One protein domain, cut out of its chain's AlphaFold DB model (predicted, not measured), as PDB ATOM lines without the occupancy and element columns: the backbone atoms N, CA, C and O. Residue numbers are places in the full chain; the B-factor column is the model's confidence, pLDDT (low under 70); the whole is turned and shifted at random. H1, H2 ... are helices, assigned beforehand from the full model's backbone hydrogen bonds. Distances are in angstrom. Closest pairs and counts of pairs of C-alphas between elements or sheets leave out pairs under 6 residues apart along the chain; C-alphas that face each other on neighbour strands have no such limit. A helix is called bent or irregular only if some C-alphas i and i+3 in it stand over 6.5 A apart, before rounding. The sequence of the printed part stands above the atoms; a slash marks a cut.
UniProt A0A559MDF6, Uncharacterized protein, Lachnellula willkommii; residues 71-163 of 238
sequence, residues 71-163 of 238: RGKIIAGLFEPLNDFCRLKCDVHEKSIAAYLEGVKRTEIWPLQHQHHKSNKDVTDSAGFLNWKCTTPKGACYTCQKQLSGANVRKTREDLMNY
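This is residues 71 to 163 of the 238 residues of an uncharacterized protein of Lachnellula willkommii (UniProt A0A559MDF6). Short helices run in lengthwise passes: H1 and then H2 go one way, H3 comes back, the stretch 131 to 141 with no named element goes out again, and H7 and then H8 return. At one end H2, H3 and H7 make a triangle; towards the other end H1 and H8 lie side by side, with the small helices H4, H5 and H6 at that end and H4 farthest out. The printed part has 93 residues with eight named helices, H1 to H8 in chain order, and no named strand; the class is all helix. It is compact, with a radius of gyration of the C-alphas of 13.1 A and spans of 38 by 26 by 21 A.

H3, residues 93 to 105, is the hub, touching three helices. With residues 93 to 97 alone it touches H2, residues 81 to 86, in a helical hairpin at a shallow tilt of 26 degrees, opposite ways; the closest C-alphas, of Phe 85 and His 93, are 6.6 A apart. H3 touches H7, residues 142 to 148, at a shallow tilt of 21 degrees, the same way, with the C-alphas of Tyr 100 and Leu 148 closest at 6.0 A. H2 and H7 only just touch, with 3 pairs of C-alphas within 8 A, the closest those of Pro 81 and Gln 147 at 6.9 A, at a steep tilt of 47 degrees. With residues 103 to 105 alone H3 only just touches H6, residues 127 to 130, with 3 such pairs; the C-alphas of Gly 103 and Gly 128 are closest at 6.4 A. H1, residues 71 to 79, touches H8, residues 151 to 161, at a shallow tilt of 10 degrees, opposite ways, with the C-alphas of Gly 77 and Thr 156 closest at 5.5 A. H5, residues 120 to 124, touches no helix but is near H1 and H8. H4, residues 112 to 117, touches no helix. Every O i to N i+4 pair is within hydrogen-bond range in H1, H2, H3, H5, H7 and H8; H4 has 0 of 2, with 2 of 3 O i to N i+3 pairs within range, and H6 is too short for an i+4 pair.

H3 is 18.4 A long, H8 15.7 A and H1 12.1 A. H1 begins at C-alpha 71, (34.083, 7.153, -46.548). H3 begins at C-alpha 93, (60.396, 15.029, -46.348). H8 ends at C-alpha 161, (29.505, 18.038, -51.515). H4 is irregular: C-alphas 113 and 116 are 7.5 A apart.

The two C-alphas farthest apart, of His 117 and Gly 139, are 38.7 A apart. The printed part has no cut; the link from H6 to H7, 11 residues, is long. The mean pLDDT of the printed part is 92.0, and no printed residue is under 70.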
ATOM      1  N   ARG A  71      32.998   7.369 -47.513       93.50
ATOM      2  CA  ARG A  71      34.083   7.153 -46.548       93.50
ATOM      3  C   ARG A  71      35.396   6.802 -47.244       93.50
ATOM      4  O   ARG A  71      36.428   7.374 -46.902       93.50
ATOM      5  N   GLY A  72      35.353   5.926 -48.245       93.44
ATOM      6  CA  GLY A  72      36.503   5.594 -49.084       93.44
ATOM      7  C   GLY A  72      37.107   6.828 -49.753       93.44
ATOM      8  O   GLY A  72      38.318   7.015 -49.687       93.44
ATOM      9  N   LYS A  73      36.276   7.723 -50.305       94.81
ATOM     10  CA  LYS A  73      36.731   9.004 -50.875       94.81
ATOM     11  C   LYS A  73      37.388   9.926 -49.846       94.81
ATOM     12  O   LYS A  73      38.396  10.548 -50.171       94.81
ATOM     13  N   ILE A  74      36.853  10.009 -48.625       95.06
ATOM     14  CA  ILE A  74      37.468  10.792 -47.539       95.06
ATOM     15  C   ILE A  74      38.864  10.236 -47.221       95.06
ATOM     16  O   ILE A  74      39.834  10.990 -47.175       95.06
ATOM     17  N   ILE A  75      38.975   8.918 -47.022       94.62
ATOM     18  CA  ILE A  75      40.252   8.261 -46.708       94.62
ATOM     19  C   ILE A  75      41.241   8.457 -47.861       94.62
ATOM     20  O   ILE A  75      42.363   8.893 -47.624       94.62
ATOM     21  N   ALA A  76      40.832   8.205 -49.104       93.94
ATOM     22  CA  ALA A  76      41.675   8.412 -50.277       93.94
ATOM     23  C   ALA A  76      42.190   9.858 -50.342       93.94
ATOM     24  O   ALA A  76      43.396  10.090 -50.384       93.94
ATOM     25  N   GLY A  77      41.293  10.838 -50.207       94.44
ATOM     26  CA  GLY A  77      41.640  12.256 -50.224       94.44
ATOM     27  C   GLY A  77      42.651  12.682 -49.155       94.44
ATOM     28  O   GLY A  77      43.480  13.561 -49.405       94.44
ATOM     29  N   LEU A  78      42.614  12.053 -47.977       94.88
ATOM     30  CA  LEU A  78      43.529  12.345 -46.872       94.88
ATOM     31  C   LEU A  78      44.843  11.557 -46.942       94.88
ATOM     32  O   LEU A  78      45.871  12.096 -46.540       94.88
ATOM     33  N   PHE A  79      44.840  10.316 -47.431       94.12
ATOM     34  CA  PHE A  79      45.993   9.414 -47.325       94.12
ATOM     35  C   PHE A  79      46.738   9.176 -48.646       94.12
ATOM     36  O   PHE A  79      47.937   8.915 -48.599       94.12
ATOM     37  N   GLU A  80      46.112   9.328 -49.818       93.44
ATOM     38  CA  GLU A  80      46.821   9.230 -51.109       93.44
ATOM     39  C   GLU A  80      48.012  10.197 -51.245       93.44
ATOM     40  O   GLU A  80      49.043   9.764 -51.765       93.44
ATOM     41  N   PRO A  81      47.967  11.445 -50.726       92.00
ATOM     42  CA  PRO A  81      49.123  12.346 -50.752       92.00
ATOM     43  C   PRO A  81      50.374  11.797 -50.056       92.00
ATOM     44  O   PRO A  81      51.485  12.234 -50.353       92.00
ATOM     45  N   LEU A  82      50.231  10.824 -49.148       91.88
ATOM     46  CA  LEU A  82      51.380  10.162 -48.527       91.88
ATOM     47  C   LEU A  82      52.217   9.392 -49.553       91.88
ATOM     48  O   LEU A  82      53.437   9.354 -49.423       91.88
ATOM     49  N   ASN A  83      51.601   8.854 -50.610       91.06
ATOM     50  CA  ASN A  83      52.338   8.211 -51.700       91.06
ATOM     51  C   ASN A  83      53.259   9.205 -52.412       91.06
ATOM     52  O   ASN A  83      54.380   8.851 -52.781       91.06
ATOM     53  N   ASP A  84      52.810  10.450 -52.578       88.38
ATOM     54  CA  ASP A  84      53.632  11.506 -53.162       88.38
ATOM     55  C   ASP A  84      54.774  11.883 -52.223       88.38
ATOM     56  O   ASP A  84      55.911  11.990 -52.676       88.38
ATOM     57  N   PHE A  85      54.506  12.021 -50.919       89.06
ATOM     58  CA  PHE A  85      55.553  12.277 -49.929       89.06
ATOM     59  C   PHE A  85      56.637  11.193 -49.924       89.06
ATOM     60  O   PHE A  85      57.819  11.531 -49.923       89.06
ATOM     61  N   CYS A  86      56.258   9.914 -49.981       85.38
ATOM     62  CA  CYS A  86      57.196   8.788 -50.002       85.38
ATOM     63  C   CYS A  86      58.098   8.760 -51.248       85.38
ATOM     64  O   CYS A  86      59.141   8.113 -51.238       85.38
ATOM     65  N   ARG A  87      57.717   9.449 -52.332       89.00
ATOM     66  CA  ARG A  87      58.534   9.567 -53.552       89.00
ATOM     67  C   ARG A  87      59.529  10.730 -53.492       89.00
ATOM     68  O   ARG A  87      60.407  10.820 -54.352       89.00
ATOM     69  N   LEU A  88      59.402  11.631 -52.516       88.44
ATOM     70  CA  LEU A  88      60.284  12.787 -52.367       88.44
ATOM     71  C   LEU A  88      61.603  12.395 -51.700       88.44
ATOM     72  O   LEU A  88      61.628  11.630 -50.746       88.44
ATOM     73  N   LYS A  89      62.705  12.983 -52.179       87.81
ATOM     74  CA  LYS A  89      64.067  12.740 -51.669       87.81
ATOM     75  C   LYS A  89      64.703  13.963 -50.994       87.81
ATOM     76  O   LYS A  89      65.920  14.070 -50.956       87.81
ATOM     77  N   CYS A  90      63.910  14.925 -50.519       91.19
ATOM     78  CA  CYS A  90      64.459  16.115 -49.857       91.19
ATOM     79  C   CYS A  90      64.698  15.882 -48.360       91.19
ATOM     80  O   CYS A  90      63.914  15.188 -47.717       91.19
ATOM     81  N   ASP A  91      65.680  16.564 -47.774       91.50
ATOM     82  CA  ASP A  91      66.121  16.396 -46.373       91.50
ATOM     83  C   ASP A  91      65.033  16.630 -45.308       91.50
ATOM     84  O   ASP A  91      65.175  16.279 -44.140       91.50
ATOM     85  N   VAL A  92      63.921  17.247 -45.703       93.12
ATOM     86  CA  VAL A  92      62.801  17.624 -44.830       93.12
ATOM     87  C   VAL A  92      61.525  16.828 -45.106       93.12
ATOM     88  O   VAL A  92      60.477  17.153 -44.542       93.12
ATOM     89  N   HIS A  93      61.580  15.806 -45.970       91.88
ATOM     90  CA  HIS A  93      60.396  15.029 -46.348       91.88
ATOM     91  C   HIS A  93      59.796  14.298 -45.138       91.88
ATOM     92  O   HIS A  93      58.595  14.409 -44.915       91.88
ATOM     93  N   GLU A  94      60.615  13.675 -44.284       93.06
ATOM     94  CA  GLU A  94      60.153  12.999 -43.058       93.06
ATOM     95  C   GLU A  94      59.435  13.963 -42.104       93.06
ATOM     96  O   GLU A  94      58.329  13.691 -41.635       93.06
ATOM     97  N   LYS A  95      60.019  15.150 -41.877       95.38
ATOM     98  CA  LYS A  95      59.399  16.209 -41.061       95.38
ATOM     99  C   LYS A  95      58.090  16.702 -41.676       95.38
ATOM    100  O   LYS A  95      57.166  17.056 -40.950       95.38
ATOM    101  N   SER A  96      58.007  16.721 -43.004       95.50
ATOM    102  CA  SER A  96      56.798  17.116 -43.728       95.50
ATOM    103  C   SER A  96      55.711  16.044 -43.629       95.50
ATOM    104  O   SER A  96      54.560  16.389 -43.392       95.50
ATOM    105  N   ILE A  97      56.061  14.756 -43.704       95.12
ATOM    106  CA  ILE A  97      55.129  13.644 -43.451       95.12
ATOM    107  C   ILE A  97      54.579  13.734 -42.027       95.12
ATOM    108  O   ILE A  97      53.367  13.683 -41.835       95.12
ATOM    109  N   ALA A  98      55.447  13.931 -41.031       95.00
ATOM    110  CA  ALA A  98      55.027  14.073 -39.639       95.00
ATOM    111  C   ALA A  98      54.062  15.257 -39.450       95.00
ATOM    112  O   ALA A  98      53.003  15.103 -38.840       95.00
ATOM    113  N   ALA A  99      54.380  16.421 -40.030       95.75
ATOM    114  CA  ALA A  99      53.507  17.592 -39.989       95.75
ATOM    115  C   ALA A  99      52.166  17.365 -40.704       95.75
ATOM    116  O   ALA A  99      51.132  17.851 -40.246       95.75
ATOM    117  N   TYR A 100      52.171  16.627 -41.815       95.75
ATOM    118  CA  TYR A 100      50.959  16.273 -42.544       95.75
ATOM    119  C   TYR A 100      50.065  15.332 -41.730       95.75
ATOM    120  O   TYR A 100      48.872  15.593 -41.590       95.75
ATOM    121  N   LEU A 101      50.635  14.276 -41.140       94.50
ATOM    122  CA  LEU A 101      49.901  13.335 -40.290       94.50
ATOM    123  C   LEU A 101      49.309  14.017 -39.054       94.50
ATOM    124  O   LEU A 101      48.213  13.659 -38.631       94.50
ATOM    125  N   GLU A 102      49.978  15.031 -38.506       93.50
ATOM    126  CA  GLU A 102      49.407  15.850 -37.435       93.50
ATOM    127  C   GLU A 102      48.179  16.647 -37.909       93.50
ATOM    128  O   GLU A 102      47.182  16.740 -37.195       93.50
ATOM    129  N   GLY A 103      48.194  17.140 -39.151       93.94
ATOM    130  CA  GLY A 103      47.010  17.700 -39.807       93.94
ATOM    131  C   GLY A 103      45.881  16.674 -39.956       93.94
ATOM    132  O   GLY A 103      44.742  16.960 -39.589       93.94
ATOM    133  N   VAL A 104      46.198  15.455 -40.410       94.06
ATOM    134  CA  VAL A 104      45.219  14.361 -40.559       94.06
ATOM    135  C   VAL A 104      44.580  13.989 -39.222       94.06
ATOM    136  O   VAL A 104      43.370  13.796 -39.166       94.06
ATOM    137  N   LYS A 105      45.332  13.933 -38.118       91.88
ATOM    138  CA  LYS A 105      44.750  13.647 -36.792       91.88
ATOM    139  C   LYS A 105      43.655  14.639 -36.404       91.88
ATOM    140  O   LYS A 105      42.662  14.245 -35.803       91.88
ATOM    141  N   ARG A 106      43.802  15.911 -36.788       91.81
ATOM    142  CA  ARG A 106      42.826  16.973 -36.489       91.81
ATOM    143  C   ARG A 106      41.528  16.849 -37.287       91.81
ATOM    144  O   ARG A 106      40.565  17.530 -36.944       91.81
ATOM    145  N   THR A 107      41.485  16.020 -38.335       92.00
ATOM    146  CA  THR A 107      40.223  15.683 -39.021       92.00
ATOM    147  C   THR A 107      39.407  14.642 -38.255       92.00
ATOM    148  O   THR A 107      38.298  14.290 -38.644       92.00
ATOM    149  N   GLU A 108      39.992  14.104 -37.181       89.75
ATOM    150  CA  GLU A 108      39.430  13.087 -36.309       89.75
ATOM    151  C   GLU A 108      39.010  11.779 -37.000       89.75
ATOM    152  O   GLU A 108      38.307  10.959 -36.404       89.75
ATOM    153  N   ILE A 109      39.456  11.568 -38.243       89.38
ATOM    154  CA  ILE A 109      39.339  10.284 -38.943       89.38
ATOM    155  C   ILE A 109      40.307   9.242 -38.375       89.38
ATOM    156  O   ILE A 109      40.105   8.038 -38.520       89.38
ATOM    157  N   TRP A 110      41.392   9.719 -37.762       85.06
ATOM    158  CA  TRP A 110      42.407   8.896 -37.137       85.06
ATOM    159  C   TRP A 110      42.057   8.661 -35.661       85.06
ATOM    160  O   TRP A 110      41.731   9.627 -34.969       85.06
ATOM    161  N   PRO A 111      42.182   7.429 -35.136       85.81
ATOM    162  CA  PRO A 111      42.680   6.219 -35.798       85.81
ATOM    163  C   PRO A 111      41.603   5.501 -36.637       85.81
ATOM    164  O   PRO A 111      40.431   5.446 -36.260       85.81
ATOM    165  N   LEU A 112      42.007   4.893 -37.762       86.69
ATOM    166  CA  LEU A 112      41.080   4.278 -38.730       86.69
ATOM    167  C   LEU A 112      40.260   3.110 -38.150       86.69
ATOM    168  O   LEU A 112      39.195   2.794 -38.673       86.69
ATOM    169  N   GLN A 113      40.709   2.480 -37.063       84.38
ATOM    170  CA  GLN A 113      39.977   1.400 -36.391       84.38
ATOM    171  C   GLN A 113      38.664   1.898 -35.768       84.38
ATOM    172  O   GLN A 113      37.680   1.163 -35.739       84.38
ATOM    173  N   HIS A 114      38.612   3.156 -35.322       83.25
ATOM    174  CA  HIS A 114      37.447   3.738 -34.642       83.25
ATOM    175  C   HIS A 114      36.573   4.593 -35.562       83.25
ATOM    176  O   HIS A 114      35.580   5.171 -35.126       83.25
ATOM    177  N   GLN A 115      36.902   4.662 -36.853       81.25
ATOM    178  CA  GLN A 115      36.204   5.542 -37.790       81.25
ATOM    179  C   GLN A 115      34.719   5.191 -37.987       81.25
ATOM    180  O   GLN A 115      33.949   6.032 -38.439       81.25
ATOM    181  N   HIS A 116      34.317   3.962 -37.651       79.94
ATOM    182  CA  HIS A 116      32.935   3.489 -37.734       79.94
ATOM    183  C   HIS A 116      32.015   4.109 -36.670       79.94
ATOM    184  O   HIS A 116      30.802   4.017 -36.809       79.94
ATOM    185  N   HIS A 117      32.572   4.762 -35.646       85.38
ATOM    186  CA  HIS A 117      31.808   5.533 -34.661       85.38
ATOM    187  C   HIS A 117      31.477   6.955 -35.126       85.38
ATOM    188  O   HIS A 117      30.803   7.682 -34.404       85.38
ATOM    189  N   LYS A 118      31.958   7.369 -36.304       90.50
ATOM    190  CA  LYS A 118      31.748   8.717 -36.835       90.50
ATOM    191  C   LYS A 118      30.999   8.680 -38.143       90.50
ATOM    192  O   LYS A 118      31.321   7.885 -39.032       90.50
ATOM    193  N   SER A 119      30.051   9.588 -38.296       92.62
ATOM    194  CA  SER A 119      29.385   9.814 -39.568       92.62
ATOM    195  C   SER A 119      30.356  10.432 -40.582       92.62
ATOM    196  O   SER A 119      31.458  10.873 -40.236       92.62
ATOM    197  N   ASN A 120      30.004  10.404 -41.870       93.50
ATOM    198  CA  ASN A 120      30.816  11.087 -42.882       93.50
ATOM    199  C   ASN A 120      30.820  12.600 -42.625       93.50
ATOM    200  O   ASN A 120      31.869  13.228 -42.753       93.50
ATOM    201  N   LYS A 121      29.678  13.136 -42.180       92.75
ATOM    202  CA  LYS A 121      29.505  14.531 -41.790       92.75
ATOM    203  C   LYS A 121      30.418  14.920 -40.629       92.75
ATOM    204  O   LYS A 121      31.092  15.934 -40.743       92.75
ATOM    205  N   ASP A 122      30.513  14.111 -39.573       92.69
ATOM    206  CA  ASP A 122      31.361  14.423 -38.406       92.69
ATOM    207  C   ASP A 122      32.823  14.622 -38.820       92.69
ATOM    208  O   ASP A 122      33.511  15.518 -38.334       92.69
ATOM    209  N   VAL A 123      33.300  13.802 -39.761       92.75
ATOM    210  CA  VAL A 123      34.661  13.919 -40.287       92.75
ATOM    211  C   VAL A 123      34.801  15.142 -41.189       92.75
ATOM    212  O   VAL A 123      35.765  15.895 -41.036       92.75
ATOM    213  N   THR A 124      33.867  15.377 -42.116       92.75
ATOM    214  CA  THR A 124      33.979  16.509 -43.056       92.75
ATOM    215  C   THR A 124      33.725  17.869 -42.410       92.75
ATOM    216  O   THR A 124      34.205  18.876 -42.931       92.75
ATOM    217  N   ASP A 125      33.018  17.898 -41.280       93.00
ATOM    218  CA  ASP A 125      32.744  19.101 -40.490       93.00
ATOM    219  C   ASP A 125      33.740  19.290 -39.335       93.00
ATOM    220  O   ASP A 125      33.693  20.299 -38.627       93.00
ATOM    221  N   SER A 126      34.679  18.359 -39.150       93.12
ATOM    222  CA  SER A 126      35.734  18.495 -38.149       93.12
ATOM    223  C   SER A 126      36.607  19.730 -38.403       93.12
ATOM    224  O   SER A 126      36.857  20.150 -39.541       93.12
ATOM    225  N   ALA A 127      37.153  20.295 -37.325       91.62
ATOM    226  CA  ALA A 127      37.981  21.494 -37.409       91.62
ATOM    227  C   ALA A 127      39.215  21.304 -38.307       91.62
ATOM    228  O   ALA A 127      39.599  22.238 -39.009       91.62
ATOM    229  N   GLY A 128      39.835  20.117 -38.311       92.06
ATOM    230  CA  GLY A 128      40.978  19.837 -39.180       92.06
ATOM    231  C   GLY A 128      40.610  19.724 -40.655       92.06
ATOM    232  O   GLY A 128      41.427  20.082 -41.496       92.06
ATOM    233  N   PHE A 129      39.394  19.272 -40.979       93.50
ATOM    234  CA  PHE A 129      38.941  19.166 -42.366       93.50
ATOM    235  C   PHE A 129      38.507  20.530 -42.922       93.50
ATOM    236  O   PHE A 129      38.864  20.884 -44.045       93.50
ATOM    237  N   LEU A 130      37.796  21.330 -42.117       93.19
ATOM    238  CA  LEU A 130      37.344  22.673 -42.497       93.19
ATOM    239  C   LEU A 130      38.481  23.702 -42.515       93.19
ATOM    240  O   LEU A 130      38.571  24.512 -43.435       93.19
ATOM    241  N   ASN A 131      39.354  23.663 -41.507       92.44
ATOM    242  CA  ASN A 131      40.428  24.633 -41.294       92.44
ATOM    243  C   ASN A 131      41.791  23.940 -41.353       92.44
ATOM    244  O   ASN A 131      42.572  23.965 -40.391       92.44
ATOM    245  N   TRP A 132      42.059  23.296 -42.493       95.06
ATOM    246  CA  TRP A 132      43.302  22.567 -42.705       95.06
ATOM    247  C   TRP A 132      44.516  23.465 -42.479       95.06
ATOM    248  O   TRP A 132      44.660  24.531 -43.083       95.06
ATOM    249  N   LYS A 133      45.414  23.018 -41.600       93.56
ATOM    250  CA  LYS A 133      46.644  23.735 -41.278       93.56
ATOM    251  C   LYS A 133      47.705  22.761 -40.796       93.56
ATOM    252  O   LYS A 133      47.505  22.093 -39.780       93.56
ATOM    253  N   CYS A 134      48.843  22.775 -41.478       94.88
ATOM    254  CA  CYS A 134      50.038  22.033 -41.097       94.88
ATOM    255  C   CYS A 134      51.202  22.986 -40.827       94.88
ATOM    256  O   CYS A 134      51.308  24.054 -41.431       94.88
ATOM    257  N   THR A 135      52.104  22.580 -39.938       93.56
ATOM    258  CA  THR A 135      53.365  23.290 -39.713       93.56
ATOM    259  C   THR A 135      54.323  22.983 -40.857       93.56
ATOM    260  O   THR A 135      54.691  21.832 -41.061       93.56
ATOM    261  N   THR A 136      54.756  23.997 -41.603       94.38
ATOM    262  CA  THR A 136      55.744  23.813 -42.673       94.38
ATOM    263  C   THR A 136      57.161  23.777 -42.092       94.38
ATOM    264  O   THR A 136      57.583  24.762 -41.481       94.38
ATOM    265  N   PRO A 137      57.928  22.684 -42.271       94.38
ATOM    266  CA  PRO A 137      59.313  22.635 -41.817       94.38
ATOM    267  C   PRO A 137      60.182  23.691 -42.516       94.38
ATOM    268  O   PRO A 137      60.020  23.956 -43.710       94.38
ATOM    269  N   LYS A 138      61.150  24.270 -41.795       94.19
ATOM    270  CA  LYS A 138      62.160  25.151 -42.405       94.19
ATOM    271  C   LYS A 138      62.924  24.382 -43.488       94.19
ATOM    272  O   LYS A 138      63.342  23.254 -43.248       94.19
ATOM    273  N   GLY A 139      63.097  24.994 -44.659       92.38
ATOM    274  CA  GLY A 139      63.740  24.355 -45.813       92.38
ATOM    275  C   GLY A 139      62.830  23.415 -46.616       92.38
ATOM    276  O   GLY A 139      63.325  22.728 -47.504       92.38
ATOM    277  N   ALA A 140      61.515  23.377 -46.339       93.00
ATOM    278  CA  ALA A 140      60.543  22.644 -47.153       93.00
ATOM    279  C   ALA A 140      60.677  23.003 -48.638       93.00
ATOM    280  O   ALA A 140      60.533  24.166 -49.015       93.00
ATOM    281  N   CYS A 141      60.911  21.999 -49.486       93.00
ATOM    282  CA  CYS A 141      60.886  22.188 -50.933       93.00
ATOM    283  C   CYS A 141      59.466  22.535 -51.409       93.00
ATOM    284  O   CYS A 141      58.482  22.294 -50.701       93.00
ATOM    285  N   TYR A 142      59.345  23.043 -52.637       92.19
ATOM    286  CA  TYR A 142      58.053  23.404 -53.230       92.19
ATOM    287  C   TYR A 142      57.019  22.269 -53.144       92.19
ATOM    288  O   TYR A 142      55.873  22.503 -52.762       92.19
ATOM    289  N   THR A 143      57.418  21.024 -53.420       90.75
ATOM    290  CA  THR A 143      56.493  19.883 -53.382       90.75
ATOM    291  C   THR A 143      56.003  19.577 -51.967       90.75
ATOM    292  O   THR A 143      54.810  19.350 -51.785       90.75
ATOM    293  N   CYS A 144      56.872  19.647 -50.950       93.00
ATOM    294  CA  CYS A 144      56.455  19.498 -49.550       93.00
ATOM    295  C   CYS A 144      55.478  20.607 -49.141       93.00
ATOM    296  O   CYS A 144      54.444  20.323 -48.543       93.00
ATOM    297  N   GLN A 145      55.767  21.861 -49.502       93.81
ATOM    298  CA  GLN A 145      54.874  22.988 -49.215       93.81
ATOM    299  C   GLN A 145      53.508  22.811 -49.887       93.81
ATOM    300  O   GLN A 145      52.473  22.999 -49.249       93.81
ATOM    301  N   LYS A 146      53.498  22.384 -51.156       92.25
ATOM    302  CA  LYS A 146      52.271  22.117 -51.909       92.25
ATOM    303  C   LYS A 146      51.421  21.040 -51.238       92.25
ATOM    304  O   LYS A 146      50.222  21.255 -51.079       92.25
ATOM    305  N   GLN A 147      52.012  19.926 -50.809       91.75
ATOM    306  CA  GLN A 147      51.260  18.866 -50.127       91.75
ATOM    307  C   GLN A 147      50.746  19.313 -48.748       91.75
ATOM    308  O   GLN A 147      49.608  19.034 -48.381       91.75
ATOM    309  N   LEU A 148      51.536  20.092 -48.002       95.50
ATOM    310  CA  LEU A 148      51.126  20.634 -46.700       95.50
ATOM    311  C   LEU A 148      50.038  21.717 -46.795       95.50
ATOM    312  O   LEU A 148      49.363  21.980 -45.801       95.50
ATOM    313  N   SER A 149      49.837  22.315 -47.975       94.31
ATOM    314  CA  SER A 149      48.842  23.374 -48.200       94.31
ATOM    315  C   SER A 149      47.386  22.930 -48.007       94.31
ATOM    316  O   SER A 149      46.506  23.779 -47.879       94.31
ATOM    317  N   GLY A 150      47.107  21.620 -48.026       92.69
ATOM    318  CA  GLY A 150      45.744  21.090 -47.930       92.69
ATOM    319  C   GLY A 150      44.914  21.250 -49.200       92.69
ATOM    320  O   GLY A 150      43.685  21.205 -49.145       92.69
ATOM    321  N   ALA A 151      45.549  21.465 -50.356       93.25
ATOM    322  CA  ALA A 151      44.849  21.504 -51.641       93.25
ATOM    323  C   ALA A 151      44.048  20.214 -51.904       93.25
ATOM    324  O   ALA A 151      42.918  20.287 -52.378       93.25
ATOM    325  N   ASN A 152      44.598  19.052 -51.537       93.94
ATOM    326  CA  ASN A 152      43.902  17.768 -51.597       93.94
ATOM    327  C   ASN A 152      42.663  17.755 -50.689       93.94
ATOM    328  O   ASN A 152      41.597  17.382 -51.154       93.94
ATOM    329  N   VAL A 153      42.767  18.239 -49.448       94.75
ATOM    330  CA  VAL A 153      41.663  18.232 -48.472       94.75
ATOM    331  C   VAL A 153      40.511  19.121 -48.928       94.75
ATOM    332  O   VAL A 153      39.355  18.698 -48.907       94.75
ATOM    333  N   ARG A 154      40.822  20.328 -49.423       93.19
ATOM    334  CA  ARG A 154      39.819  21.229 -50.013       93.19
ATOM    335  C   ARG A 154      39.121  20.589 -51.207       93.19
ATOM    336  O   ARG A 154      37.896  20.547 -51.231       93.19
ATOM    337  N   LYS A 155      39.890  20.012 -52.133       93.88
ATOM    338  CA  LYS A 155      39.336  19.293 -53.284       93.88
ATOM    339  C   LYS A 155      38.446  18.130 -52.845       93.88
ATOM    340  O   LYS A 155      37.349  17.972 -53.360       93.88
ATOM    341  N   THR A 156      38.875  17.330 -51.868       95.12
ATOM    342  CA  THR A 156      38.069  16.227 -51.330       95.12
ATOM    343  C   THR A 156      36.746  16.727 -50.759       95.12
ATOM    344  O   THR A 156      35.720  16.090 -50.977       95.12
ATOM    345  N   ARG A 157      36.736  17.878 -50.077       91.75
ATOM    346  CA  ARG A 157      35.503  18.503 -49.578       91.75
ATOM    347  C   ARG A 157      34.553  18.887 -50.712       91.75
ATOM    348  O   ARG A 157      33.377  18.537 -50.664       91.75
ATOM    349  N   GLU A 158      35.066  19.593 -51.715       91.75
ATOM    350  CA  GLU A 158      34.298  20.037 -52.886       91.75
ATOM    351  C   GLU A 158      33.719  18.844 -53.658       91.75
ATOM    352  O   GLU A 158      32.531  18.828 -53.994       91.75
ATOM    353  N   ASP A 159      34.533  17.805 -53.854       92.94
ATOM    354  CA  ASP A 159      34.122  16.551 -54.476       92.94
ATOM    355  C   ASP A 159      33.013  15.856 -53.679       92.94
ATOM    356  O   ASP A 159      32.102  15.295 -54.280       92.94
ATOM    357  N   LEU A 160      33.089  15.857 -52.341       92.69
ATOM    358  CA  LEU A 160      32.109  15.200 -51.470       92.69
ATOM    359  C   LEU A 160      30.759  15.916 -51.450       92.69
ATOM    360  O   LEU A 160      29.726  15.248 -51.443       92.69
ATOM    361  N   MET A 161      30.747  17.253 -51.488       86.00
ATOM    362  CA  MET A 161      29.505  18.038 -51.515       86.00
ATOM    363  C   MET A 161      28.619  17.694 -52.719       86.00
ATOM    364  O   MET A 161      27.392  17.648 -52.594       86.00
ATOM    365  N   ASN A 162      29.262  17.404 -53.851       88.38
ATOM    366  CA  ASN A 162      28.627  17.057 -55.122       88.38
ATOM    367  C   ASN A 162      28.739  15.558 -55.438       88.38
ATOM    368  O   ASN A 162      28.536  15.140 -56.575       88.38
ATOM    369  N   TYR A 163      29.131  14.738 -54.457       94.12
ATOM    370  CA  TYR A 163      29.364  13.320 -54.701       94.12
ATOM    371  C   TYR A 163      28.059  12.561 -54.911       94.12
ATOM    372  O   TYR A 163      28.047  11.589 -55.664       94.12
TER     373      TYR A 163